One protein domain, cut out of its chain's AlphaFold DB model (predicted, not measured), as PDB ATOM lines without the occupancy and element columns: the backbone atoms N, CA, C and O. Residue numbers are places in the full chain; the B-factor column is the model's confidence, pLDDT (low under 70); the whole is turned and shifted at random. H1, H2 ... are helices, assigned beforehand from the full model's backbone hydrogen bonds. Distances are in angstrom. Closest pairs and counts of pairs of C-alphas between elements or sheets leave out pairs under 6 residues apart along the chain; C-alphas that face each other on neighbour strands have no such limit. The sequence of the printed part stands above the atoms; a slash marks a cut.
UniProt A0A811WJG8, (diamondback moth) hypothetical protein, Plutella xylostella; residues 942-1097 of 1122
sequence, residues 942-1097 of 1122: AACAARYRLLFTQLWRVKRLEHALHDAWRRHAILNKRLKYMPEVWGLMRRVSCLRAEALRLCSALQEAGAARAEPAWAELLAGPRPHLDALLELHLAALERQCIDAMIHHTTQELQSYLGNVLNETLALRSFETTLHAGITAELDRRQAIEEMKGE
ATOM      1  N   ALA A 942     194.621 143.248 278.392       78.75
ATOM      2  CA  ALA A 942     195.961 143.582 278.895       78.75
ATOM      3  C   ALA A 942     195.942 144.091 280.356       78.75
ATOM      4  O   ALA A 942     196.895 143.884 281.109       78.75
ATOM      5  N   ALA A 943     194.832 144.704 280.784       82.06
ATOM      6  CA  ALA A 943     194.610 145.105 282.171       82.06
ATOM      7  C   ALA A 943     194.594 143.910 283.145       82.06
ATOM      8  O   ALA A 943     195.101 144.027 284.259       82.06
ATOM      9  N   CYS A 944     194.071 142.751 282.731       85.12
ATOM     10  CA  CYS A 944     194.076 141.536 283.547       85.12
ATOM     11  C   CYS A 944     195.497 141.009 283.737       85.12
ATOM     12  O   CYS A 944     195.899 140.731 284.866       85.12
ATOM     13  N   ALA A 945     196.294 140.954 282.666       83.31
ATOM     14  CA  ALA A 945     197.699 140.553 282.751       83.31
ATOM     15  C   ALA A 945     198.507 141.474 283.688       83.31
ATOM     16  O   ALA A 945     199.314 140.999 284.487       83.31
ATOM     17  N   ALA A 946     198.245 142.787 283.653       84.69
ATOM     18  CA  ALA A 946     198.868 143.742 284.567       84.69
ATOM     19  C   ALA A 946     198.480 143.496 286.039       84.69
ATOM     20  O   ALA A 946     199.348 143.557 286.910       84.69
ATOM     21  N   ARG A 947     197.210 143.170 286.317       87.69
ATOM     22  CA  ARG A 947     196.731 142.815 287.666       87.69
ATOM     23  C   ARG A 947     197.368 141.521 288.180       87.69
ATOM     24  O   ARG A 947     197.835 141.496 289.315       87.69
ATOM     25  N   TYR A 948     197.467 140.486 287.342       89.62
ATOM     26  CA  TYR A 948     198.177 139.248 287.689       89.62
ATOM     27  C   TYR A 948     199.643 139.489 288.036       89.62
ATOM     28  O   TYR A 948     200.144 138.928 289.006       89.62
ATOM     29  N   ARG A 949     200.323 140.355 287.279       87.19
ATOM     30  CA  ARG A 949     201.716 140.720 287.555       87.19
ATOM     31  C   ARG A 949     201.867 141.399 288.917       87.19
ATOM     32  O   ARG A 949     202.764 141.034 289.666       87.19
ATOM     33  N   LEU A 950     200.989 142.346 289.252       86.69
ATOM     34  CA  LEU A 950     201.016 143.019 290.557       86.69
ATOM     35  C   LEU A 950     200.793 142.027 291.710       86.69
ATOM     36  O   LEU A 950     201.563 142.013 292.671       86.69
ATOM     37  N   LEU A 951     199.798 141.144 291.580       88.44
ATOM     38  CA  LEU A 951     199.549 140.072 292.548       88.44
ATOM     39  C   LEU A 951     200.765 139.158 292.723       88.44
ATOM     40  O   LEU A 951     201.179 138.912 293.855       88.44
ATOM     41  N   PHE A 952     201.368 138.715 291.617       90.31
ATOM     42  CA  PHE A 952     202.575 137.895 291.650       90.31
ATOM     43  C   PHE A 952     203.693 138.594 292.430       90.31
ATOM     44  O   PHE A 952     204.242 137.997 293.345       90.31
ATOM     45  N   THR A 953     203.997 139.862 292.126       86.81
ATOM     46  CA  THR A 953     205.107 140.584 292.780       86.81
ATOM     47  C   THR A 953     204.945 140.679 294.298       86.81
ATOM     48  O   THR A 953     205.905 140.455 295.037       86.81
ATOM     49  N   GLN A 954     203.729 140.934 294.787       85.00
ATOM     50  CA  GLN A 954     203.475 141.040 296.223       85.00
ATOM     51  C   GLN A 954     203.536 139.675 296.919       85.00
ATOM     52  O   GLN A 954     204.186 139.540 297.958       85.00
ATOM     53  N   LEU A 955     202.909 138.644 296.339       88.06
ATOM     54  CA  LEU A 955     202.949 137.284 296.889       88.06
ATOM     55  C   LEU A 955     204.376 136.713 296.866       88.06
ATOM     56  O   LEU A 955     204.816 136.091 297.834       88.06
ATOM     57  N   TRP A 956     205.124 136.988 295.796       89.38
ATOM     58  CA  TRP A 956     206.524 136.605 295.639       89.38
ATOM     59  C   TRP A 956     207.411 137.249 296.705       89.38
ATOM     60  O   TRP A 956     208.247 136.569 297.297       89.38
ATOM     61  N   ARG A 957     207.190 138.528 297.030       86.62
ATOM     62  CA  ARG A 957     207.927 139.228 298.093       86.62
ATOM     63  C   ARG A 957     207.689 138.612 299.475       86.62
ATOM     64  O   ARG A 957     208.646 138.425 300.228       86.62
ATOM     65  N   VAL A 958     206.447 138.246 299.800       87.31
ATOM     66  CA  VAL A 958     206.131 137.558 301.067       87.31
ATOM     67  C   VAL A 958     206.765 136.160 301.098       87.31
ATOM     68  O   VAL A 958     207.357 135.777 302.107       87.31
ATOM     69  N   LYS A 959     206.724 135.413 299.987       88.25
ATOM     70  CA  LYS A 959     207.381 134.097 299.881       88.25
ATOM     71  C   LYS A 959     208.909 134.183 299.960       88.25
ATOM     72  O   LYS A 959     209.522 133.348 300.623       88.25
ATOM     73  N   ARG A 960     209.532 135.212 299.371       87.81
ATOM     74  CA  ARG A 960     210.971 135.524 299.500       87.81
ATOM     75  C   ARG A 960     211.378 135.681 300.960       87.81
ATOM     76  O   ARG A 960     212.371 135.092 301.382       87.81
ATOM     77  N   LEU A 961     210.610 136.456 301.720       87.12
ATOM     78  CA  LEU A 961     210.836 136.669 303.147       87.12
ATOM     79  C   LEU A 961     210.712 135.376 303.946       87.12
ATOM     80  O   LEU A 961     211.613 135.037 304.707       87.12
ATOM     81  N   GLU A 962     209.644 134.617 303.716       88.19
ATOM     82  CA  GLU A 962     209.444 133.325 304.364       88.19
ATOM     83  C   GLU A 962     210.619 132.371 304.092       88.19
ATOM     84  O   GLU A 962     211.177 131.797 305.028       88.19
ATOM     85  N   HIS A 963     211.044 132.233 302.833       88.44
ATOM     86  CA  HIS A 963     212.175 131.385 302.453       88.44
ATOM     87  C   HIS A 963     213.483 131.839 303.120       88.44
ATOM     88  O   HIS A 963     214.215 131.027 303.688       88.44
ATOM     89  N   ALA A 964     213.749 133.147 303.122       85.81
ATOM     90  CA  ALA A 964     214.932 133.724 303.748       85.81
ATOM     91  C   ALA A 964     214.971 133.518 305.275       85.81
ATOM     92  O   ALA A 964     216.038 133.237 305.826       85.81
ATOM     93  N   LEU A 965     213.827 133.635 305.957       87.62
ATOM     94  CA  LEU A 965     213.712 133.405 307.401       87.62
ATOM     95  C   LEU A 965     213.871 131.918 307.754       87.62
ATOM     96  O   LEU A 965     214.503 131.602 308.764       87.62
ATOM     97  N   HIS A 966     213.369 131.001 306.921       88.44
ATOM     98  CA  HIS A 966     213.593 129.560 307.095       88.44
ATOM     99  C   HIS A 966     215.067 129.177 306.918       88.44
ATOM    100  O   HIS A 966     215.599 128.395 307.710       88.44
ATOM    101  N   ASP A 967     215.756 129.751 305.929       85.25
ATOM    102  CA  ASP A 967     217.196 129.540 305.751       85.25
ATOM    103  C   ASP A 967     218.006 130.089 306.942       85.25
ATOM    104  O   ASP A 967     218.891 129.412 307.479       85.25
ATOM    105  N   ALA A 968     217.650 131.277 307.442       84.38
ATOM    106  CA  ALA A 968     218.255 131.847 308.646       84.38
ATOM    107  C   ALA A 968     218.003 130.973 309.892       84.38
ATOM    108  O   ALA A 968     218.914 130.749 310.695       84.38
ATOM    109  N   TRP A 969     216.801 130.404 310.028       89.00
ATOM    110  CA  TRP A 969     216.483 129.438 311.079       89.00
ATOM    111  C   TRP A 969     217.329 128.169 310.972       89.00
ATOM    112  O   TRP A 969     217.881 127.724 311.979       89.00
ATOM    113  N   ARG A 970     217.499 127.616 309.764       86.62
ATOM    114  CA  ARG A 970     218.336 126.429 309.533       86.62
ATOM    115  C   ARG A 970     219.781 126.686 309.959       86.62
ATOM    116  O   ARG A 970     220.353 125.877 310.692       86.62
ATOM    117  N   ARG A 971     220.356 127.825 309.559       83.94
ATOM    118  CA  ARG A 971     221.716 128.236 309.952       83.94
ATOM    119  C   ARG A 971     221.843 128.439 311.455       83.94
ATOM    120  O   ARG A 971     222.775 127.924 312.069       83.94
ATOM    121  N   HIS A 972     220.856 129.085 312.068       85.38
ATOM    122  CA  HIS A 972     220.799 129.255 313.514       85.38
ATOM    123  C   HIS A 972     220.719 127.915 314.260       85.38
ATOM    124  O   HIS A 972     221.417 127.724 315.251       85.38
ATOM    125  N   ALA A 973     219.916 126.962 313.783       84.75
ATOM    126  CA  ALA A 973     219.799 125.633 314.384       84.75
ATOM    127  C   ALA A 973     221.117 124.842 314.305       84.75
ATOM    128  O   ALA A 973     221.461 124.123 315.245       84.75
ATOM    129  N   ILE A 974     221.877 124.997 313.214       85.12
ATOM    130  CA  ILE A 974     223.223 124.425 313.071       85.12
ATOM    131  C   ILE A 974     224.197 125.102 314.047       85.12
ATOM    132  O   ILE A 974     224.906 124.410 314.777       85.12
ATOM    133  N   LEU A 975     224.193 126.437 314.118       82.94
ATOM    134  CA  LEU A 975     225.056 127.213 315.014       82.94
ATOM    135  C   LEU A 975     224.791 126.896 316.492       82.94
ATOM    136  O   LEU A 975     225.727 126.756 317.277       82.94
ATOM    137  N   ASN A 976     223.527 126.696 316.868       82.12
ATOM    138  CA  ASN A 976     223.129 126.368 318.237       82.12
ATOM    139  C   ASN A 976     223.733 125.042 318.729       82.12
ATOM    140  O   ASN A 976     224.007 124.892 319.917       82.12
ATOM    141  N   LYS A 977     224.037 124.098 317.823       80.12
ATOM    142  CA  LYS A 977     224.775 122.873 318.177       80.12
ATOM    143  C   LYS A 977     226.237 123.151 318.555       80.12
ATOM    144  O   LYS A 977     226.791 122.406 319.358       80.12
ATOM    145  N   ARG A 978     226.854 124.209 318.011       77.25
ATOM    146  CA  ARG A 978     228.248 124.623 318.289       77.25
ATOM    147  C   ARG A 978     228.371 125.605 319.463       77.25
ATOM    148  O   ARG A 978     229.441 125.728 320.045       77.25
ATOM    149  N   LEU A 979     227.279 126.259 319.858       73.44
ATOM    150  CA  LEU A 979     227.242 127.302 320.896       73.44
ATOM    151  C   LEU A 979     227.389 126.799 322.346       73.44
ATOM    152  O   LEU A 979     227.421 127.612 323.270       73.44
ATOM    153  N   LYS A 980     227.533 125.486 322.577       68.56
ATOM    154  CA  LYS A 980     227.684 124.895 323.924       68.56
ATOM    155  C   LYS A 980     228.881 125.465 324.712       68.56
ATOM    156  O   LYS A 980     228.873 125.418 325.937       68.56
ATOM    157  N   TYR A 981     229.869 126.023 324.011       66.19
ATOM    158  CA  TYR A 981     231.113 126.575 324.556       66.19
ATOM    159  C   TYR A 981     231.070 128.099 324.822       66.19
ATOM    160  O   TYR A 981     232.059 128.660 325.287       66.19
ATOM    161  N   MET A 982     229.946 128.786 324.550       77.06
ATOM    162  CA  MET A 982     229.782 130.236 324.776       77.06
ATOM    163  C   MET A 982     228.403 130.594 325.369       77.06
ATOM    164  O   MET A 982     227.490 130.976 324.633       77.06
ATOM    165  N   PRO A 983     228.229 130.518 326.702       74.75
ATOM    166  CA  PRO A 983     226.940 130.791 327.348       74.75
ATOM    167  C   PRO A 983     226.508 132.270 327.286       74.75
ATOM    168  O   PRO A 983     225.312 132.554 327.332       74.75
ATOM    169  N   GLU A 984     227.448 133.206 327.129       81.75
ATOM    170  CA  GLU A 984     227.205 134.662 327.097       81.75
ATOM    171  C   GLU A 984     226.277 135.088 325.944       81.75
ATOM    172  O   GLU A 984     225.426 135.963 326.096       81.75
ATOM    173  N   VAL A 985     226.384 134.416 324.795       82.94
ATOM    174  CA  VAL A 985     225.647 134.755 323.565       82.94
ATOM    175  C   VAL A 985     224.239 134.138 323.546       82.94
ATOM    176  O   VAL A 985     223.381 134.511 322.739       82.94
ATOM    177  N   TRP A 986     223.945 133.215 324.467       80.25
ATOM    178  CA  TRP A 986     222.710 132.431 324.452       80.25
ATOM    179  C   TRP A 986     221.450 133.293 324.632       80.25
ATOM    180  O   TRP A 986     220.441 133.082 323.952       80.25
ATOM    181  N   GLY A 987     221.521 134.320 325.488       82.94
ATOM    182  CA  GLY A 987     220.420 135.262 325.715       82.94
ATOM    183  C   GLY A 987     220.069 136.087 324.472       82.94
ATOM    184  O   GLY A 987     218.889 136.222 324.134       82.94
ATOM    185  N   LEU A 988     221.085 136.581 323.755       84.56
ATOM    186  CA  LEU A 988     220.917 137.304 322.492       84.56
ATOM    187  C   LEU A 988     220.314 136.388 321.419       84.56
ATOM    188  O   LEU A 988     219.339 136.751 320.763       84.56
ATOM    189  N   MET A 989     220.828 135.161 321.303       82.69
ATOM    190  CA  MET A 989     220.358 134.193 320.312       82.69
ATOM    191  C   MET A 989     218.906 133.774 320.509       82.69
ATOM    192  O   MET A 989     218.160 133.654 319.534       82.69
ATOM    193  N   ARG A 990     218.465 133.636 321.764       83.81
ATOM    194  CA  ARG A 990     217.060 133.373 322.080       83.81
ATOM    195  C   ARG A 990     216.152 134.530 321.657       83.81
ATOM    196  O   ARG A 990     215.113 134.274 321.055       83.81
ATOM    197  N   ARG A 991     216.537 135.783 321.930       86.75
ATOM    198  CA  ARG A 991     215.751 136.974 321.543       86.75
ATOM    199  C   ARG A 991     215.597 137.085 320.028       86.75
ATOM    200  O   ARG A 991     214.480 137.245 319.548       86.75
ATOM    201  N   VAL A 992     216.694 136.912 319.292       86.75
ATOM    202  CA  VAL A 992     216.697 136.894 317.821       86.75
ATOM    203  C   VAL A 992     215.795 135.775 317.288       86.75
ATOM    204  O   VAL A 992     214.947 136.018 316.434       86.75
ATOM    205  N   SER A 993     215.872 134.565 317.856       86.00
ATOM    206  CA  SER A 993     214.987 133.469 317.445       86.00
ATOM    207  C   SER A 993     213.504 133.746 317.727       86.00
ATOM    208  O   SER A 993     212.662 133.298 316.949       86.00
ATOM    209  N   CYS A 994     213.166 134.456 318.810       89.19
ATOM    210  CA  CYS A 994     211.787 134.874 319.081       89.19
ATOM    211  C   CYS A 994     211.297 135.898 318.049       89.19
ATOM    212  O   CYS A 994     210.201 135.731 317.519       89.19
ATOM    213  N   LEU A 995     212.112 136.909 317.724       88.44
ATOM    214  CA  LEU A 995     211.779 137.914 316.705       88.44
ATOM    215  C   LEU A 995     211.561 137.273 315.331       88.44
ATOM    216  O   LEU A 995     210.566 137.554 314.667       88.44
ATOM    217  N   ARG A 996     212.426 136.336 314.937       89.38
ATOM    218  CA  ARG A 996     212.250 135.554 313.709       89.38
ATOM    219  C   ARG A 996     210.960 134.732 313.716       89.38
ATOM    220  O   ARG A 996     210.289 134.654 312.692       89.38
ATOM    221  N   ALA A 997     210.606 134.114 314.844       89.12
ATOM    222  CA  ALA A 997     209.371 133.337 314.960       89.12
ATOM    223  C   ALA A 997     208.107 134.214 314.867       89.12
ATOM    224  O   ALA A 997     207.095 133.761 314.336       89.12
ATOM    225  N   GLU A 998     208.149 135.455 315.361       89.31
ATOM    226  CA  GLU A 998     207.086 136.447 315.133       89.31
ATOM    227  C   GLU A 998     207.021 136.871 313.658       89.31
ATOM    228  O   GLU A 998     205.944 136.867 313.065       89.31
ATOM    229  N   ALA A 999     208.165 137.152 313.024       88.31
ATOM    230  CA  ALA A 999     208.220 137.512 311.605       88.31
ATOM    231  C   ALA A 999     207.699 136.388 310.687       88.31
ATOM    232  O   ALA A 999     206.973 136.653 309.728       88.31
ATOM    233  N   LEU A1000     208.013 135.126 311.002       89.19
ATOM    234  CA  LEU A1000     207.468 133.954 310.309       89.19
ATOM    235  C   LEU A1000     205.950 133.845 310.490       89.19
ATOM    236  O   LEU A1000     205.243 133.665 309.503       89.19
ATOM    237  N   ARG A1001     205.436 134.025 311.718       89.00
ATOM    238  CA  ARG A1001     203.986 134.041 311.981       89.00
ATOM    239  C   ARG A1001     203.269 135.135 311.199       89.00
ATOM    240  O   ARG A1001     202.207 134.873 310.647       89.00
ATOM    241  N   LEU A1002     203.858 136.326 311.113       88.31
ATOM    242  CA  LEU A1002     203.325 137.413 310.297       88.31
ATOM    243  C   LEU A1002     203.260 137.022 308.812       88.31
ATOM    244  O   LEU A1002     202.233 137.236 308.177       88.31
ATOM    245  N   CYS A1003     204.321 136.418 308.262       87.81
ATOM    246  CA  CYS A1003     204.335 135.970 306.866       87.81
ATOM    247  C   CYS A1003     203.257 134.910 306.590       87.81
ATOM    248  O   CYS A1003     202.554 135.015 305.586       87.81
ATOM    249  N   SER A1004     203.091 133.928 307.483       88.38
ATOM    250  CA  SER A1004     202.037 132.911 307.367       88.38
ATOM    251  C   SER A1004     200.639 133.530 307.448       88.38
ATOM    252  O   SER A1004     199.806 133.262 306.587       88.38
ATOM    253  N   ALA A1005     200.404 134.440 308.400       87.44
ATOM    254  CA  ALA A1005     199.123 135.131 308.542       87.44
ATOM    255  C   ALA A1005     198.772 135.981 307.306       87.44
ATOM    256  O   ALA A1005     197.619 136.003 306.880       87.44
ATOM    257  N   LEU A1006     199.757 136.652 306.695       85.62
ATOM    258  CA  LEU A1006     199.556 137.418 305.459       85.62
ATOM    259  C   LEU A1006     199.192 136.521 304.267       85.62
ATOM    260  O   LEU A1006     198.380 136.916 303.433       85.62
ATOM    261  N   GLN A1007     199.766 135.320 304.181       84.50
ATOM    262  CA  GLN A1007     199.438 134.362 303.121       84.50
ATOM    263  C   GLN A1007     198.035 133.778 303.290       84.50
ATOM    264  O   GLN A1007     197.291 133.706 302.314       84.50
ATOM    265  N   GLU A1008     197.657 133.417 304.517       85.31
ATOM    266  CA  GLU A1008     196.308 132.938 304.835       85.31
ATOM    267  C   GLU A1008     195.256 134.024 304.559       85.31
ATOM    268  O   GLU A1008     194.258 133.775 303.880       85.31
ATOM    269  N   ALA A1009     195.508 135.260 305.005       82.75
ATOM    270  CA  ALA A1009     194.623 136.396 304.755       82.75
ATOM    271  C   ALA A1009     194.483 136.713 303.256       82.75
ATOM    272  O   ALA A1009     193.380 137.005 302.796       82.75
ATOM    273  N   GLY A1010     195.574 136.599 302.489       79.81
ATOM    274  CA  GLY A1010     195.595 136.822 301.041       79.81
ATOM    275  C   GLY A1010     194.779 135.809 300.223       79.81
ATOM    276  O   GLY A1010     194.448 136.084 299.068       79.81
ATOM    277  N   ALA A1011     194.452 134.650 300.802       77.38
ATOM    278  CA  ALA A1011     193.711 133.572 300.146       77.38
ATOM    279  C   ALA A1011     192.264 133.410 300.661       77.38
ATOM    280  O   ALA A1011     191.426 132.859 299.948       77.38
ATOM    281  N   ALA A1012     191.941 133.923 301.854       80.31
ATOM    282  CA  ALA A1012     190.716 133.592 302.588       80.31
ATOM    283  C   ALA A1012     189.392 133.849 301.837       80.31
ATOM    284  O   ALA A1012     188.495 133.006 301.881       80.31
ATOM    285  N   ARG A1013     189.229 134.991 301.142       79.56
ATOM    286  CA  ARG A1013     188.007 135.271 300.350       79.56
ATOM    287  C   ARG A1013     188.184 134.964 298.865       79.56
ATOM    288  O   ARG A1013     187.191 134.808 298.150       79.56
ATOM    289  N   ALA A1014     189.425 134.854 298.402       80.75
ATOM    290  CA  ALA A1014     189.758 134.507 297.026       80.75
ATOM    291  C   ALA A1014     189.517 133.017 296.716       80.75
ATOM    292  O   ALA A1014     188.984 132.697 295.655       80.75
ATOM    293  N   GLU A1015     189.851 132.099 297.627       83.81
ATOM    294  CA  GLU A1015     189.679 130.652 297.428       83.81
ATOM    295  C   GLU A1015     188.251 130.209 297.076       83.81
ATOM    296  O   GLU A1015     188.099 129.500 296.074       83.81
ATOM    297  N   PRO A1016     187.195 130.624 297.805       85.06
ATOM    298  CA  PRO A1016     185.830 130.259 297.436       85.06
ATOM    299  C   PRO A1016     185.410 130.859 296.086       85.06
ATOM    300  O   PRO A1016     184.690 130.209 295.334       85.06
ATOM    301  N   ALA A1017     185.904 132.050 295.728       84.50
ATOM    302  CA  ALA A1017     185.620 132.675 294.432       84.50
ATOM    303  C   ALA A1017     186.272 131.911 293.265       84.50
ATOM    304  O   ALA A1017     185.659 131.708 292.218       84.50
ATOM    305  N   TRP A1018     187.504 131.432 293.455       86.88
ATOM    306  CA  TRP A1018     188.191 130.574 292.487       86.88
ATOM    307  C   TRP A1018     187.563 129.183 292.387       86.88
ATOM    308  O   TRP A1018     187.527 128.611 291.299       86.88
ATOM    309  N   ALA A1019     187.053 128.635 293.492       85.88
ATOM    310  CA  ALA A1019     186.291 127.391 293.470       85.88
ATOM    311  C   ALA A1019     184.981 127.553 292.681       85.88
ATOM    312  O   ALA A1019     184.670 126.704 291.854       85.88
ATOM    313  N   GLU A1020     184.263 128.668 292.861       85.50
ATOM    314  CA  GLU A1020     183.041 128.987 292.111       85.50
ATOM    315  C   GLU A1020     183.294 129.142 290.602       85.50
ATOM    316  O   GLU A1020     182.501 128.655 289.794       85.50
ATOM    317  N   LEU A1021     184.414 129.767 290.216       85.06
ATOM    318  CA  LEU A1021     184.826 129.900 288.815       85.06
ATOM    319  C   LEU A1021     185.113 128.537 288.158       85.06
ATOM    320  O   LEU A1021     184.818 128.344 286.981       85.06
ATOM    321  N   LEU A1022     185.692 127.599 288.913       82.81
ATOM    322  CA  LEU A1022     186.110 126.282 288.420       82.81
ATOM    323  C   LEU A1022     185.022 125.198 288.557       82.81
ATOM    324  O   LEU A1022     185.184 124.111 288.007       82.81
ATOM    325  N   ALA A1023     183.911 125.475 289.250       78.88
ATOM    326  CA  ALA A1023     182.863 124.503 289.589       78.88
ATOM    327  C   ALA A1023     181.964 124.041 288.414       78.88
ATOM    328  O   ALA A1023     180.993 123.320 288.643       78.88
ATOM    329  N   GLY A1024     182.273 124.402 287.163       64.50
ATOM    330  CA  GLY A1024     181.651 123.822 285.966       64.50
ATOM    331  C   GLY A1024     181.248 124.831 284.879       64.50
ATOM    332  O   GLY A1024     181.324 126.044 285.085       64.50
ATOM    333  N   PRO A1025     180.820 124.343 283.698       59.59
ATOM    334  CA  PRO A1025     180.479 125.186 282.554       59.59
ATOM    335  C   PRO A1025     179.154 125.939 282.771       59.59
ATOM    336  O   PRO A1025     178.122 125.355 283.099       59.59
ATOM    337  N   ARG A1026     179.189 127.260 282.573       68.19
ATOM    338  CA  ARG A1026     178.044 128.185 282.677       68.19
ATOM    339  C   ARG A1026     177.425 128.437 281.297       68.19
ATOM    340  O   ARG A1026     178.128 128.309 280.308       68.19
ATOM    341  N   PRO A1027     176.151 128.854 281.190       65.56
ATOM    342  CA  PRO A1027     175.485 129.010 279.889       65.56
ATOM    343  C   PRO A1027     176.082 130.097 278.974       65.56
ATOM    344  O   PRO A1027     175.885 130.029 277.763       65.56
ATOM    345  N   HIS A1028     176.815 131.078 279.520       73.25
ATOM    346  CA  HIS A1028     177.332 132.229 278.770       73.25
ATOM    347  C   HIS A1028     178.806 132.506 279.082       73.25
ATOM    348  O   HIS A1028     179.245 132.355 280.225       73.25
ATOM    349  N   LEU A1029     179.553 132.966 278.072       80.44
ATOM    350  CA  LEU A1029     180.968 133.323 278.203       80.44
ATOM    351  C   LEU A1029     181.180 134.596 279.034       80.44
ATOM    352  O   LEU A1029     182.094 134.638 279.853       80.44
ATOM    353  N   ASP A1030     180.318 135.604 278.878       79.62
ATOM    354  CA  ASP A1030     180.436 136.866 279.623       79.62
ATOM    355  C   ASP A1030     180.316 136.648 281.137       79.62
ATOM    356  O   ASP A1030     181.111 137.187 281.900       79.62
ATOM    357  N   ALA A1031     179.423 135.755 281.572       81.12
ATOM    358  CA  ALA A1031     179.303 135.379 282.982       81.12
ATOM    359  C   ALA A1031     180.590 134.729 283.528       81.12
ATOM    360  O   ALA A1031     180.962 134.949 284.680       81.12
ATOM    361  N   LEU A1032     181.295 133.940 282.708       83.12
ATOM    362  CA  LEU A1032     182.580 133.342 283.085       83.12
ATOM    363  C   LEU A1032     183.667 134.418 283.223       83.12
ATOM    364  O   LEU A1032     184.439 134.391 284.184       83.12
ATOM    365  N   LEU A1033     183.708 135.388 282.306       84.00
ATOM    366  CA  LEU A1033     184.655 136.505 282.358       84.00
ATOM    367  C   LEU A1033     184.390 137.435 283.550       84.00
ATOM    368  O   LEU A1033     185.338 137.854 284.213       84.00
ATOM    369  N   GLU A1034     183.126 137.715 283.868       84.44
ATOM    370  CA  GLU A1034     182.742 138.507 285.042       84.44
ATOM    371  C   GLU A1034     183.156 137.826 286.348       84.44
ATOM    372  O   GLU A1034     183.765 138.464 287.209       84.44
ATOM    373  N   LEU A1035     182.907 136.519 286.485       85.00
ATOM    374  CA  LEU A1035     183.343 135.748 287.654       85.00
ATOM    375  C   LEU A1035     184.869 135.723 287.786       85.00
ATOM    376  O   LEU A1035     185.394 135.859 288.891       85.00
ATOM    377  N   HIS A1036     185.590 135.596 286.671       87.38
ATOM    378  CA  HIS A1036     187.048 135.656 286.658       87.38
ATOM    379  C   HIS A1036     187.571 137.018 287.135       87.38
ATOM    380  O   HIS A1036     188.440 137.079 288.008       87.38
ATOM    381  N   LEU A1037     187.022 138.113 286.604       86.88
ATOM    382  CA  LEU A1037     187.383 139.470 287.014       86.88
ATOM    383  C   LEU A1037     187.057 139.724 288.489       86.88
ATOM    384  O   LEU A1037     187.885 140.294 289.199       86.88
ATOM    385  N   ALA A1038     185.900 139.255 288.962       86.69
ATOM    386  CA  ALA A1038     185.489 139.375 290.356       86.69
ATOM    387  C   ALA A1038     186.400 138.571 291.300       86.69
ATOM    388  O   ALA A1038     186.773 139.067 292.364       86.69
ATOM    389  N   ALA A1039     186.795 137.352 290.918       87.25
ATOM    390  CA  ALA A1039     187.745 136.544 291.684       87.25
ATOM    391  C   ALA A1039     189.118 137.232 291.773       87.25
ATOM    392  O   ALA A1039     189.696 137.326 292.858       87.25
ATOM    393  N   LEU A1040     189.602 137.782 290.654       87.88
ATOM    394  CA  LEU A1040     190.858 138.526 290.593       87.88
ATOM    395  C   LEU A1040     190.820 139.798 291.454       87.88
ATOM    396  O   LEU A1040     191.776 140.098 292.164       87.88
ATOM    397  N   GLU A1041     189.715 140.543 291.419       86.81
ATOM    398  CA  GLU A1041     189.542 141.769 292.201       86.81
ATOM    399  C   GLU A1041     189.475 141.493 293.707       86.81
ATOM    400  O   GLU A1041     190.170 142.160 294.476       86.81
ATOM    401  N   ARG A1042     188.731 140.461 294.132       86.81
ATOM    402  CA  ARG A1042     188.710 140.011 295.536       86.81
ATOM    403  C   ARG A1042     190.116 139.672 296.029       86.81
ATOM    404  O   ARG A1042     190.500 140.106 297.111       86.81
ATOM    405  N   GLN A1043     190.903 138.983 295.208       86.88
ATOM    406  CA  GLN A1043     192.276 138.636 295.551       86.88
ATOM    407  C   GLN A1043     193.209 139.855 295.608       86.88
ATOM    408  O   GLN A1043     194.068 139.918 296.481       86.88
ATOM    409  N   CYS A1044     193.033 140.857 294.742       87.25
ATOM    410  CA  CYS A1044     193.762 142.131 294.844       87.25
ATOM    411  C   CYS A1044     193.454 142.884 296.146       87.25
ATOM    412  O   CYS A1044     194.346 143.523 296.710       87.25
ATOM    413  N   ILE A1045     192.204 142.825 296.617       85.12
ATOM    414  CA  ILE A1045     191.800 143.422 297.895       85.12
ATOM    415  C   ILE A1045     192.453 142.661 299.055       85.12
ATOM    416  O   ILE A1045     193.061 143.295 299.916       85.12
ATOM    417  N   ASP A1046     192.370 141.326 299.055       83.62
ATOM    418  CA  ASP A1046     192.953 140.462 300.095       83.62
ATOM    419  C   ASP A1046     194.487 140.573 300.151       83.62
ATOM    420  O   ASP A1046     195.068 140.624 301.232       83.62
ATOM    421  N   ALA A1047     195.149 140.710 299.000       81.75
ATOM    422  CA  ALA A1047     196.593 140.935 298.903       81.75
ATOM    423  C   ALA A1047     197.026 142.383 299.219       81.75
ATOM    424  O   ALA A1047     198.214 142.697 299.139       81.75
ATOM    425  N   MET A1048     196.085 143.268 299.572       83.50
ATOM    426  CA  MET A1048     196.330 144.670 299.941       83.50
ATOM    427  C   MET A1048     196.953 145.528 298.817       83.50
ATOM    428  O   MET A1048     197.737 146.434 299.087       83.50
ATOM    429  N   ILE A1049     196.602 145.251 297.554       79.38
ATOM    430  CA  ILE A1049     197.095 145.964 296.347       79.38
ATOM    431  C   ILE A1049     196.016 146.895 295.759       79.38
ATOM    432  O   ILE A1049     196.244 147.664 294.826       79.38
ATOM    433  N   HIS A1050     194.794 146.811 296.275       80.38
ATOM    434  CA  HIS A1050     193.670 147.598 295.796       80.38
ATOM    435  C   HIS A1050     193.770 149.065 296.248       80.38
ATOM    436  O   HIS A1050     194.305 149.371 297.310       80.38
ATOM    437  N   HIS A1051     193.194 149.993 295.479       76.31
ATOM    438  CA  HIS A1051     193.236 151.428 295.801       76.31
ATOM    439  C   HIS A1051     192.647 151.757 297.186       76.31
ATOM    440  O   HIS A1051     193.050 152.723 297.824       76.31
ATOM    441  N   THR A1052     191.729 150.928 297.689       77.56
ATOM    442  CA  THR A1052     191.138 151.067 299.030       77.56
ATOM    443  C   THR A1052     192.098 150.732 300.173       77.56
ATOM    444  O   THR A1052     191.811 151.073 301.312       77.56
ATOM    445  N   THR A1053     193.205 150.030 299.908       78.81
ATOM    446  CA  THR A1053     194.172 149.556 300.915       78.81
ATOM    447  C   THR A1053     195.556 150.196 300.760       78.81
ATOM    448  O   THR A1053     196.520 149.744 301.377       78.81
ATOM    449  N   GLN A1054     195.658 151.290 299.998       76.62
ATOM    450  CA  GLN A1054     196.923 151.948 299.651       76.62
ATOM    451  C   GLN A1054     197.742 152.407 300.874       76.62
ATOM    452  O   GLN A1054     198.962 152.251 300.891       76.62
ATOM    453  N   GLU A1055     197.096 152.922 301.925       78.38
ATOM    454  CA  GLU A1055     197.795 153.316 303.159       78.38
ATOM    455  C   GLU A1055     198.438 152.106 303.846       78.38
ATOM    456  O   GLU A1055     199.618 152.135 304.198       78.38
ATOM    457  N   LEU A1056     197.697 151.000 303.960       78.38
ATOM    458  CA  LEU A1056     198.184 149.758 304.559       78.38
ATOM    459  C   LEU A1056     199.319 149.126 303.745       78.38
ATOM    460  O   LEU A1056     200.231 148.549 304.331       78.38
ATOM    461  N   GLN A1057     199.301 149.273 302.418       79.38
ATOM    462  CA  GLN A1057     200.376 148.806 301.544       79.38
ATOM    463  C   GLN A1057     201.718 149.481 301.877       79.38
ATOM    464  O   GLN A1057     202.756 148.818 301.857       79.38
ATOM    465  N   SER A1058     201.709 150.773 302.233       80.81
ATOM    466  CA  SER A1058     202.925 151.503 302.624       80.81
ATOM    467  C   SER A1058     203.495 151.011 303.961       80.81
ATOM    468  O   SER A1058     204.688 150.714 304.056       80.81
ATOM    469  N   TYR A1059     202.636 150.816 304.969       83.12
ATOM    470  CA  TYR A1059     203.032 150.268 306.269       83.12
ATOM    471  C   TYR A1059     203.548 148.837 306.143       83.12
ATOM    472  O   TYR A1059     204.594 148.506 306.701       83.12
ATOM    473  N   LEU A1060     202.855 148.003 305.365       83.44
ATOM    474  CA  LEU A1060     203.289 146.644 305.079       83.44
ATOM    475  C   LEU A1060     204.643 146.647 304.362       83.44
ATOM    476  O   LEU A1060     205.533 145.900 304.748       83.44
ATOM    477  N   GLY A1061     204.841 147.526 303.376       81.44
ATOM    478  CA  GLY A1061     206.124 147.698 302.696       81.44
ATOM    479  C   GLY A1061     207.280 147.990 303.658       81.44
ATOM    480  O   GLY A1061     208.337 147.371 303.527       81.44
ATOM    481  N   ASN A1062     207.064 148.859 304.650       83.88
ATOM    482  CA  ASN A1062     208.057 149.167 305.685       83.88
ATOM    483  C   ASN A1062     208.341 147.954 306.580       83.88
ATOM    484  O   ASN A1062     209.499 147.591 306.762       83.88
ATOM    485  N   VAL A1063     207.305 147.267 307.075       85.31
ATOM    486  CA  VAL A1063     207.470 146.063 307.914       85.31
ATOM    487  C   VAL A1063     208.210 144.947 307.161       85.31
ATOM    488  O   VAL A1063     209.088 144.283 307.715       85.31
ATOM    489  N   LEU A1064     207.909 144.754 305.875       82.69
ATOM    490  CA  LEU A1064     208.599 143.773 305.034       82.69
ATOM    491  C   LEU A1064     210.070 144.161 304.777       82.69
ATOM    492  O   LEU A1064     210.927 143.287 304.683       82.69
ATOM    493  N   ASN A1065     210.396 145.453 304.707       83.69
ATOM    494  CA  ASN A1065     211.787 145.909 304.600       83.69
ATOM    495  C   ASN A1065     212.565 145.725 305.910       83.69
ATOM    496  O   ASN A1065     213.682 145.214 305.884       83.69
ATOM    497  N   GLU A1066     211.961 146.041 307.056       83.69
ATOM    498  CA  GLU A1066     212.577 145.831 308.376       83.69
ATOM    499  C   GLU A1066     212.828 144.343 308.669       83.69
ATOM    500  O   GLU A1066     213.848 143.963 309.243       83.69
ATOM    501  N   THR A1067     211.943 143.454 308.210       83.69
ATOM    502  CA  THR A1067     212.163 142.001 308.329       83.69
ATOM    503  C   THR A1067     213.301 141.498 307.431       83.69
ATOM    504  O   THR A1067     214.032 140.586 307.827       83.69
ATOM    505  N   LEU A1068     213.533 142.117 306.265       80.62
ATOM    506  CA  LEU A1068     214.742 141.871 305.466       80.62
ATOM    507  C   LEU A1068     216.004 142.412 306.156       80.62
ATOM    508  O   LEU A1068     217.039 141.738 306.136       80.62
ATOM    509  N   ALA A1069     215.926 143.574 306.811       83.44
ATOM    510  CA  ALA A1069     217.033 144.118 307.596       83.44
ATOM    511  C   ALA A1069     217.400 143.186 308.764       83.44
ATOM    512  O   ALA A1069     218.579 142.870 308.941       83.44
ATOM    513  N   LEU A1070     216.406 142.628 309.470       84.75
ATOM    514  CA  LEU A1070     216.615 141.614 310.512       84.75
ATOM    515  C   LEU A1070     217.394 140.401 309.981       84.75
ATOM    516  O   LEU A1070     218.322 139.935 310.636       84.75
ATOM    517  N   ARG A1071     217.073 139.913 308.775       83.06
ATOM    518  CA  ARG A1071     217.830 138.824 308.137       83.06
ATOM    519  C   ARG A1071     219.291 139.217 307.917       83.06
ATOM    520  O   ARG A1071     220.175 138.425 308.232       83.06
ATOM    521  N   SER A1072     219.554 140.408 307.372       84.19
ATOM    522  CA  SER A1072     220.931 140.872 307.140       84.19
ATOM    523  C   SER A1072     221.725 140.961 308.449       84.19
ATOM    524  O   SER A1072     222.838 140.439 308.535       84.19
ATOM    525  N   PHE A1073     221.100 141.475 309.511       85.56
ATOM    526  CA  PHE A1073     221.673 141.507 310.850       85.56
ATOM    527  C   PHE A1073     221.949 140.097 311.392       85.56
ATOM    528  O   PHE A1073     223.048 139.836 311.876       85.56
ATOM    529  N   GLU A1074     221.006 139.155 311.251       85.25
ATOM    530  CA  GLU A1074     221.216 137.753 311.641       85.25
ATOM    531  C   GLU A1074     222.416 137.138 310.917       85.25
ATOM    532  O   GLU A1074     223.199 136.422 311.541       85.25
ATOM    533  N   THR A1075     222.597 137.427 309.624       84.69
ATOM    534  CA  THR A1075     223.739 136.894 308.871       84.69
ATOM    535  C   THR A1075     225.078 137.434 309.365       84.69
ATOM    536  O   THR A1075     226.003 136.642 309.556       84.69
ATOM    537  N   THR A1076     225.171 138.735 309.649       87.12
ATOM    538  CA  THR A1076     226.379 139.358 310.209       87.12
ATOM    539  C   THR A1076     226.666 138.831 311.612       87.12
ATOM    540  O   THR A1076     227.800 138.476 311.926       87.12
ATOM    541  N   LEU A1077     225.626 138.687 312.438       85.88
ATOM    542  CA  LEU A1077     225.742 138.144 313.786       85.88
ATOM    543  C   LEU A1077     226.221 136.685 313.769       85.88
ATOM    544  O   LEU A1077     227.123 136.325 314.521       85.88
ATOM    545  N   HIS A1078     225.661 135.833 312.902       85.75
ATOM    546  CA  HIS A1078     226.105 134.437 312.777       85.75
ATOM    547  C   HIS A1078     227.556 134.356 312.289       85.75
ATOM    548  O   HIS A1078     228.311 133.526 312.797       85.75
ATOM    549  N   ALA A1079     227.967 135.218 311.354       86.62
ATOM    550  CA  ALA A1079     229.351 135.295 310.882       86.62
ATOM    551  C   ALA A1079     230.322 135.724 311.999       86.62
ATOM    552  O   ALA A1079     231.360 135.097 312.189       86.62
ATOM    553  N   GLY A1080     229.954 136.728 312.801       85.69
ATOM    554  CA  GLY A1080     230.756 137.164 313.948       85.69
ATOM    555  C   GLY A1080     230.899 136.079 315.020       85.69
ATOM    556  O   GLY A1080     232.003 135.801 315.484       85.69
ATOM    557  N   ILE A1081     229.798 135.398 315.364       85.12
ATOM    558  CA  ILE A1081     229.805 134.307 316.353       85.12
ATOM    559  C   ILE A1081     230.646 133.125 315.867       85.12
ATOM    560  O   ILE A1081     231.381 132.533 316.654       85.12
ATOM    561  N   THR A1082     230.531 132.752 314.590       85.81
ATOM    562  CA  THR A1082     231.322 131.647 314.026       85.81
ATOM    563  C   THR A1082     232.810 131.974 314.012       85.81
ATOM    564  O   THR A1082     233.588 131.160 314.498       85.81
ATOM    565  N   ALA A1083     233.200 133.181 313.589       86.50
ATOM    566  CA  ALA A1083     234.595 133.618 313.621       86.50
ATOM    567  C   ALA A1083     235.189 133.606 315.041       86.50
ATOM    568  O   ALA A1083     236.331 133.191 315.239       86.50
ATOM    569  N   GLU A1084     234.415 134.023 316.046       84.81
ATOM    570  CA  GLU A1084     234.867 134.013 317.438       84.81
ATOM    571  C   GLU A1084     234.915 132.595 318.034       84.81
ATOM    572  O   GLU A1084     235.844 132.272 318.774       84.81
ATOM    573  N   LEU A1085     233.969 131.712 317.679       84.19
ATOM    574  CA  LEU A1085     234.045 130.284 318.024       84.19
ATOM    575  C   LEU A1085     235.319 129.655 317.462       84.19
ATOM    576  O   LEU A1085     236.030 128.976 318.200       84.19
ATOM    577  N   ASP A1086     235.618 129.910 316.189       85.12
ATOM    578  CA  ASP A1086     236.795 129.361 315.518       85.12
ATOM    579  C   ASP A1086     238.095 129.905 316.153       85.12
ATOM    580  O   ASP A1086     239.029 129.139 316.393       85.12
ATOM    581  N   ARG A1087     238.145 131.192 316.547       84.81
ATOM    582  CA  ARG A1087     239.280 131.749 317.316       84.81
ATOM    583  C   ARG A1087     239.464 131.082 318.674       84.81
ATOM    584  O   ARG A1087     240.594 130.772 319.045       84.81
ATOM    585  N   ARG A1088     238.385 130.885 319.438       83.50
ATOM    586  CA  ARG A1088     238.464 130.252 320.766       83.50
ATOM    587  C   ARG A1088     238.931 128.803 320.657       83.50
ATOM    588  O   ARG A1088     239.792 128.407 321.438       83.50
ATOM    589  N   GLN A1089     238.439 128.069 319.658       82.44
ATOM    590  CA  GLN A1089     238.906 126.717 319.346       82.44
ATOM    591  C   GLN A1089     240.403 126.712 318.999       82.44
ATOM    592  O   GLN A1089     241.152 125.954 319.605       82.44
ATOM    593  N   ALA A1090     240.871 127.635 318.152       83.06
ATOM    594  CA  ALA A1090     242.292 127.751 317.813       83.06
ATOM    595  C   ALA A1090     243.189 128.108 319.021       83.06
ATOM    596  O   ALA A1090     244.304 127.604 319.148       83.06
ATOM    597  N   ILE A1091     242.727 128.966 319.943       81.12
ATOM    598  CA  ILE A1091     243.467 129.290 321.179       81.12
ATOM    599  C   ILE A1091     243.532 128.076 322.113       81.12
ATOM    600  O   ILE A1091     244.556 127.853 322.759       81.12
ATOM    601  N   GLU A1092     242.449 127.313 322.218       78.00
ATOM    602  CA  GLU A1092     242.383 126.111 323.050       78.00
ATOM    603  C   GLU A1092     243.270 124.991 322.486       78.00
ATOM    604  O   GLU A1092     244.019 124.372 323.244       78.00
ATOM    605  N   GLU A1093     243.305 124.830 321.160       79.75
ATOM    606  CA  GLU A1093     244.266 123.979 320.451       79.75
ATOM    607  C   GLU A1093     245.712 124.428 320.716       79.75
ATOM    608  O   GLU A1093     246.535 123.614 321.131       79.75
ATOM    609  N   MET A1094     246.021 125.730 320.616       77.44
ATOM    610  CA  MET A1094     247.356 126.255 320.946       77.44
ATOM    611  C   MET A1094     247.741 126.061 322.420       77.44
ATOM    612  O   MET A1094     248.912 125.829 322.723       77.44
ATOM    613  N   LYS A1095     246.789 126.152 323.360       73.62
ATOM    614  CA  LYS A1095     247.031 125.818 324.775       73.62
ATOM    615  C   LYS A1095     247.329 124.330 324.936       73.62
ATOM    616  O   LYS A1095     248.285 123.995 325.629       73.62
ATOM    617  N   GLY A1096     246.575 123.460 324.263       71.62
ATOM    618  CA  GLY A1096     246.839 122.021 324.217       71.62
ATOM    619  C   GLY A1096     248.226 121.701 323.653       71.62
ATOM    620  O   GLY A1096     248.964 120.914 324.241       71.62
ATOM    621  N   GLU A1097     248.633 122.379 322.577       69.94
ATOM    622  CA  GLU A1097     249.972 122.246 321.997       69.94
ATOM    623  C   GLU A1097     251.085 122.756 322.924       69.94
ATOM    624  O   GLU A1097     252.145 122.136 322.996       69.94
TER     625      GLU A1097
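AT A GLANCE: This is residues 942 to 1097 of the 1122 residues of the protein "(diamondback moth) hypothetical protein" of Plutella xylostella (UniProt A0A811WJG8). This rod-like bundle has long H5 beside hairpin H1-H2, with hairpin H3-H4 lengthening one end. The 156 printed residues include five named helices, H1 to H5: all helix. The whole is extended, radius of gyration of the C-alphas 23.0 A, spans 85 by 33 by 25 A.

HOW THE PARTS SIT: H5, residues 1051 to 1097, touches H1, residues 942 to 981, with residues 1064 to 1085 alone, closest C-alphas Arg 1071 and Leu 965, 6.8 A. H1 and H2, residues 983 to 1011, form a hairpin at a shallow tilt of 22 degrees, closest C-alphas Glu 962 and Cys 1003, 6.3 A. H3, residues 1014 to 1022, and H4, residues 1029 to 1046, form another, closest C-alphas Ala 1014 and Gln 1043, 5.1 A. In H3 and H4 every O i to N i+4 pair is within hydrogen-bond range.

IN THESE COORDINATES: H5, 69.0 A from first to last C-alpha, ends at C-alpha 1097 (249.972, 122.246, 321.997); H1 begins at C-alpha 942 (195.961, 143.582, 278.895).

THE WHOLE: pLDDT is under 70 at residues 980 to 981, 1024 to 1027 and 1097.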